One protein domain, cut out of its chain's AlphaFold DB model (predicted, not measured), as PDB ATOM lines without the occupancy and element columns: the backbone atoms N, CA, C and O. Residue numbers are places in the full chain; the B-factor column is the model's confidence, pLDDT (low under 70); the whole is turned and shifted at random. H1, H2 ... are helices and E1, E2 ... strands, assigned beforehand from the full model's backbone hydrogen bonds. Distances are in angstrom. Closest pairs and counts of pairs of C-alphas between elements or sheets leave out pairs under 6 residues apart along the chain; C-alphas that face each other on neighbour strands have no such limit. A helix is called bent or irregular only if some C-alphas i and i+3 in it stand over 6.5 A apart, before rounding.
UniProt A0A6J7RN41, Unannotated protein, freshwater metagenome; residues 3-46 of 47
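What this domain is: This is residues 3 to 46 of the 47 residues of the protein "Unannotated protein" of freshwater metagenome (UniProt A0A6J7RN41). Two helices, H1 and H2, are joined end to end by a two-residue corner and make a wide, open V, with the short strand E1 over the space between its arms and the stretch from residue 11 to residue 17 arching round from E1 to the far end of H1. Contacts between the parts are few, and two stretches stick out: residues 17 to 23, of which 18 to 23 belong to H1, and residues 41 to 46, of which 41 to 44 belong to H2. The printed part has 44 residues, with one named strand and two named helices in the order E1, H1, H2, and its class is mostly helix. It is loose, with a radius of gyration of the C-alphas of 12.2 A, and elongated, spanning 36 by 20 by 15 A.

Where its parts are: The printed part begins at Phe 3, with its C-alpha at (40.078, 2.576, -4.057). The strand E1 follows at residues 7 to 10, Val 7 to Phe 10, and measures 9.0 A from first to last C-alpha. H1 takes residues 18 to 30 and is the longest helix, 13 residues and 18.3 A, beginning at C-alpha 18 at (57.282, 5.199, 1.933). H2 takes residues 33 to 44, 12 residues and 16.0 A, and ends at C-alpha 44 at (34.181, -8.007, -17.770). Neither helix is bent or irregular.

How they stand to each other: E1 pairs with no named strand, but residues 3 to 4 pair as strands do with residues 7 to 8 of E1, antiparallel. E1 and H1 have 1 pair of C-alphas within 8 A, those of Leu 9 and Ile 28, 7.5 A apart; their centres are 13.2 A apart. E1 and H2 are near each other, with no pair of C-alphas within 8 A but 5 pairs within 10 A. H1 and H2 are apart, although a tight link, Val 31 and Asp 32, joins them. In H1 and H2 every O i to N i+4 pair is within hydrogen-bond range.

The domain as a whole: The two C-alphas farthest apart are those of Ala 18 and Ala 45, at 36.1 A, and the C-alphas of Phe 3 and Thr 46 are 22.6 A apart. Residues 17 to 23, of which 18 to 23 belong to H1, stand free, and so do residues 41 to 46, of which 41 to 44 belong to H2. Without them the body has 31 residues and spans 30 by 17 by 14 A. The printed part has no cut. The link from E1 to H1, 7 residues, is short. The mean pLDDT of the printed part is 80.0, and it is under 70 at residues 13, 15, 45 and 46.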
ATOM      1  N   PHE A   3      41.326   2.473  -3.319       80.19
ATOM      2  CA  PHE A   3      40.078   2.576  -4.057       80.19
ATOM      3  C   PHE A   3      39.942   3.988  -4.622       80.19
ATOM      4  O   PHE A   3      40.204   4.962  -3.912       80.19
ATOM      5  N   ARG A   4      39.507   4.103  -5.875       78.38
ATOM      6  CA  ARG A   4      39.163   5.379  -6.509       78.38
ATOM      7  C   ARG A   4      37.797   5.251  -7.164       78.38
ATOM      8  O   ARG A   4      37.599   4.357  -7.972       78.38
ATOM      9  N   ASP A   5      36.861   6.126  -6.795       78.25
ATOM     10  CA  ASP A   5      35.490   6.140  -7.342       78.25
ATOM     11  C   ASP A   5      34.742   4.791  -7.210       78.25
ATOM     12  O   ASP A   5      33.933   4.427  -8.052       78.25
ATOM     13  N   GLY A   6      35.047   4.006  -6.168       78.19
ATOM     14  CA  GLY A   6      34.482   2.661  -5.975       78.19
ATOM     15  C   GLY A   6      35.216   1.533  -6.713       78.19
ATOM     16  O   GLY A   6      34.907   0.368  -6.486       78.19
ATOM     17  N   VAL A   7      36.233   1.849  -7.519       80.62
ATOM     18  CA  VAL A   7      37.087   0.871  -8.207       80.62
ATOM     19  C   VAL A   7      38.317   0.537  -7.364       80.62
ATOM     20  O   VAL A   7      39.048   1.432  -6.928       80.62
ATOM     21  N   LEU A   8      38.576  -0.756  -7.155       81.56
ATOM     22  CA  LEU A   8      39.788  -1.256  -6.504       81.56
ATOM     23  C   LEU A   8      40.968  -1.205  -7.482       81.56
ATOM     24  O   LEU A   8      41.144  -2.101  -8.300       81.56
ATOM     25  N   LEU A   9      41.793  -0.162  -7.379       78.94
ATOM     26  CA  LEU A   9      42.978   0.013  -8.229       78.94
ATOM     27  C   LEU A   9      44.202  -0.734  -7.698       78.94
ATOM     28  O   LEU A   9      45.090  -1.100  -8.460       78.94
ATOM     29  N   PHE A  10      44.279  -0.950  -6.383       79.94
ATOM     30  CA  PHE A  10      45.419  -1.632  -5.779       79.94
ATOM     31  C   PHE A  10      44.978  -2.548  -4.642       79.94
ATOM     32  O   PHE A  10      44.563  -2.090  -3.570       79.94
ATOM     33  N   SER A  11      45.102  -3.854  -4.878       78.56
ATOM     34  CA  SER A  11      44.643  -4.908  -3.970       78.56
ATOM     35  C   SER A  11      45.774  -5.628  -3.232       78.56
ATOM     36  O   SER A  11      45.494  -6.497  -2.423       78.56
ATOM     37  N   GLN A  12      47.050  -5.290  -3.449       74.31
ATOM     38  CA  GLN A  12      48.152  -5.997  -2.788       74.31
ATOM     39  C   GLN A  12      48.328  -5.525  -1.332       74.31
ATOM     40  O   GLN A  12      48.753  -4.389  -1.102       74.31
ATOM     41  N   PRO A  13      48.008  -6.352  -0.317       60.44
ATOM     42  CA  PRO A  13      48.379  -6.047   1.056       60.44
ATOM     43  C   PRO A  13      49.887  -6.266   1.233       60.44
ATOM     44  O   PRO A  13      50.424  -7.313   0.882       60.44
ATOM     45  N   GLY A  14      50.584  -5.277   1.784       72.62
ATOM     46  CA  GLY A  14      52.017  -5.357   2.054       72.62
ATOM     47  C   GLY A  14      52.548  -4.052   2.635       72.62
ATOM     48  O   GLY A  14      51.942  -2.995   2.453       72.62
ATOM     49  N   ALA A  15      53.673  -4.120   3.348       69.81
ATOM     50  CA  ALA A  15      54.390  -2.935   3.803       69.81
ATOM     51  C   ALA A  15      55.090  -2.289   2.598       69.81
ATOM     52  O   ALA A  15      56.236  -2.617   2.290       69.81
ATOM     53  N   LEU A  16      54.382  -1.414   1.879       73.56
ATOM     54  CA  LEU A  16      55.013  -0.590   0.854       73.56
ATOM     55  C   LEU A  16      56.036   0.348   1.519       73.56
ATOM     56  O   LEU A  16      55.704   1.000   2.514       73.56
ATOM     57  N   PRO A  17      57.259   0.455   0.974       80.50
ATOM     58  CA  PRO A  17      58.191   1.509   1.347       80.50
ATOM     59  C   PRO A  17      57.551   2.885   1.140       80.50
ATOM     60  O   PRO A  17      56.801   3.077   0.185       80.50
ATOM     61  N   ALA A  18      57.883   3.861   1.990       79.50
ATOM     62  CA  ALA A  18      57.282   5.199   1.933       79.50
ATOM     63  C   ALA A  18      57.403   5.860   0.544       79.50
ATOM     64  O   ALA A  18      56.433   6.423   0.053       79.50
ATOM     65  N   ALA A  19      58.552   5.713  -0.127       84.94
ATOM     66  CA  ALA A  19      58.755   6.234  -1.481       84.94
ATOM     67  C   ALA A  19      57.792   5.608  -2.508       84.94
ATOM     68  O   ALA A  19      57.177   6.312  -3.301       84.94
ATOM     69  N   SER A  20      57.607   4.289  -2.449       81.69
ATOM     70  CA  SER A  20      56.683   3.570  -3.331       81.69
ATOM     71  C   SER A  20      55.218   3.861  -3.002       81.69
ATOM     72  O   SER A  20      54.359   3.761  -3.872       81.69
ATOM     73  N   PHE A  21      54.914   4.224  -1.755       83.00
ATOM     74  CA  PHE A  21      53.574   4.643  -1.358       83.00
ATOM     75  C   PHE A  21      53.213   6.022  -1.924       83.00
ATOM     76  O   PHE A  21      52.118   6.183  -2.458       83.00
ATOM     77  N   ASP A  22      54.131   6.990  -1.869       86.25
ATOM     78  CA  ASP A  22      53.947   8.302  -2.503       86.25
ATOM     79  C   ASP A  22      53.783   8.174  -4.024       86.25
ATOM     80  O   ASP A  22      52.882   8.775  -4.611       86.25
ATOM     81  N   GLU A  23      54.585   7.316  -4.658       85.75
ATOM     82  CA  GLU A  23      54.487   7.033  -6.092       85.75
ATOM     83  C   GLU A  23      53.151   6.362  -6.451       85.75
ATOM     84  O   GLU A  23      52.506   6.747  -7.425       85.75
ATOM     85  N   LEU A  24      52.670   5.434  -5.616       83.56
ATOM     86  CA  LEU A  24      51.347   4.830  -5.759       83.56
ATOM     87  C   LEU A  24      50.233   5.879  -5.621       83.56
ATOM     88  O   LEU A  24      49.289   5.866  -6.405       83.56
ATOM     89  N   ILE A  25      50.330   6.808  -4.665       84.88
ATOM     90  CA  ILE A  25      49.364   7.907  -4.521       84.88
ATOM     91  C   ILE A  25      49.380   8.804  -5.762       84.88
ATOM     92  O   ILE A  25      48.312   9.169  -6.262       84.88
ATOM     93  N   ALA A  26      50.563   9.164  -6.260       89.25
ATOM     94  CA  ALA A  26      50.713   9.978  -7.459       89.25
ATOM     95  C   ALA A  26      50.124   9.270  -8.686       89.25
ATOM     96  O   ALA A  26      49.322   9.865  -9.403       89.25
ATOM     97  N   ALA A  27      50.435   7.985  -8.871       83.44
ATOM     98  CA  ALA A  27      49.880   7.151  -9.928       83.44
ATOM     99  C   ALA A  27      48.353   7.063  -9.824       83.44
ATOM    100  O   ALA A  27      47.657   7.361 -10.787       83.44
ATOM    101  N   ILE A  28      47.807   6.765  -8.639       84.25
ATOM    102  CA  ILE A  28      46.356   6.696  -8.424       84.25
ATOM    103  C   ILE A  28      45.683   8.033  -8.709       84.25
ATOM    104  O   ILE A  28      44.557   8.010  -9.182       84.25
ATOM    105  N   ARG A  29      46.314   9.182  -8.436       85.81
ATOM    106  CA  ARG A  29      45.766  10.511  -8.770       85.81
ATOM    107  C   ARG A  29      45.872  10.832 -10.261       85.81
ATOM    108  O   ARG A  29      44.977  11.484 -10.790       85.81
ATOM    109  N   ALA A  30      46.938  10.381 -10.917       87.31
ATOM    110  CA  ALA A  30      47.199  10.605 -12.338       87.31
ATOM    111  C   ALA A  30      46.415   9.661 -13.263       87.31
ATOM    112  O   ALA A  30      46.237   9.975 -14.434       87.31
ATOM    113  N   VAL A  31      45.941   8.526 -12.746       83.19
ATOM    114  CA  VAL A  31      45.114   7.568 -13.487       83.19
ATOM    115  C   VAL A  31      43.860   8.245 -14.048       83.19
ATOM    116  O   VAL A  31      43.200   9.035 -13.369       83.19
ATOM    117  N   ASP A  32      43.520   7.925 -15.290       85.75
ATOM    118  CA  ASP A  32      42.289   8.379 -15.930       85.75
ATOM    119  C   ASP A  32      41.161   7.379 -15.643       85.75
ATOM    120  O   ASP A  32      41.267   6.193 -15.956       85.75
ATOM    121  N   MET A  33      40.073   7.847 -15.027       83.94
ATOM    122  CA  MET A  33      38.951   6.971 -14.688       83.94
ATOM    123  C   MET A  33      38.133   6.557 -15.915       83.94
ATOM    124  O   MET A  33      37.492   5.511 -15.861       83.94
ATOM    125  N   ASP A  34      38.166   7.315 -17.014       84.50
ATOM    126  CA  ASP A  34      37.540   6.914 -18.278       84.50
ATOM    127  C   ASP A  34      38.310   5.765 -18.940       84.50
ATOM    128  O   ASP A  34      37.713   4.862 -19.525       84.50
ATOM    129  N   ASP A  35      39.639   5.744 -18.809       83.31
ATOM    130  CA  ASP A  35      40.462   4.613 -19.247       83.31
ATOM    131  C   ASP A  35      40.253   3.383 -18.357       83.31
ATOM    132  O   ASP A  35      40.002   2.293 -18.862       83.31
ATOM    133  N   VAL A  36      40.229   3.568 -17.034       84.31
ATOM    134  CA  VAL A  36      39.945   2.483 -16.079       84.31
ATOM    135  C   VAL A  36      38.570   1.865 -16.323       84.31
ATOM    136  O   VAL A  36      38.444   0.645 -16.321       84.31
ATOM    137  N   ARG A  37      37.534   2.676 -16.568       83.94
ATOM    138  CA  ARG A  37      36.184   2.178 -16.886       83.94
ATOM    139  C   ARG A  37      36.161   1.371 -18.184       83.94
ATOM    140  O   ARG A  37      35.470   0.359 -18.234       83.94
ATOM    141  N   ARG A  38      36.925   1.780 -19.205       85.81
ATOM    142  CA  ARG A  38      37.088   1.001 -20.444       85.81
ATOM    143  C   ARG A  38      37.791  -0.328 -20.182       85.81
ATOM    144  O   ARG A  38      37.253  -1.355 -20.566       85.81
ATOM    145  N   GLN A  39      38.904  -0.319 -19.449       82.44
ATOM    146  CA  GLN A  39      39.631  -1.544 -19.103       82.44
ATOM    147  C   GLN A  39      38.789  -2.515 -18.266       82.44
ATOM    148  O   GLN A  39      38.868  -3.720 -18.476       82.44
ATOM    149  N   ILE A  40      37.959  -2.013 -17.344       83.00
ATOM    150  CA  ILE A  40      37.016  -2.850 -16.587       83.00
ATOM    151  C   ILE A  40      35.960  -3.438 -17.520       83.00
ATOM    152  O   ILE A  40      35.740  -4.638 -17.473       83.00
ATOM    153  N   ALA A  41      35.360  -2.638 -18.406       81.69
ATOM    154  CA  ALA A  41      34.388  -3.144 -19.375       81.69
ATOM    155  C   ALA A  41      34.997  -4.199 -20.323       81.69
ATOM    156  O   ALA A  41      34.326  -5.165 -20.674       81.69
ATOM    157  N   GLU A  42      36.266  -4.047 -20.717       79.19
ATOM    158  CA  GLU A  42      37.012  -5.044 -21.498       79.19
ATOM    159  C   GLU A  42      37.330  -6.312 -20.687       79.19
ATOM    160  O   GLU A  42      37.232  -7.423 -21.214       79.19
ATOM    161  N   ALA A  43      37.677  -6.162 -19.406       77.44
ATOM    162  CA  ALA A  43      37.915  -7.280 -18.498       77.44
ATOM    163  C   ALA A  43      36.625  -8.071 -18.215       77.44
ATOM    164  O   ALA A  43      36.646  -9.295 -18.285       77.44
ATOM    165  N   GLU A  44      35.500  -7.389 -17.978       70.94
ATOM    166  CA  GLU A  44      34.181  -8.007 -17.770       70.94
ATOM    167  C   GLU A  44      33.621  -8.647 -19.050       70.94
ATOM    168  O   GLU A  44      32.886  -9.623 -18.975       70.94
ATOM    169  N   ALA A  45      33.983  -8.145 -20.236       68.88
ATOM    170  CA  ALA A  45      33.597  -8.749 -21.514       68.88
ATOM    171  C   ALA A  45      34.404 -10.011 -21.877       68.88
ATOM    172  O   ALA A  45      34.066 -10.689 -22.848       68.88
ATOM    173  N   THR A  46      35.485 -10.300 -21.144       57.88
ATOM    174  CA  THR A  46      36.344 -11.480 -21.356       57.88
ATOM    175  C   THR A  46      35.964 -12.657 -20.439       57.88
ATOM    176  O   THR A  46      36.534 -13.742 -20.575       57.88
TER     177      THR A  46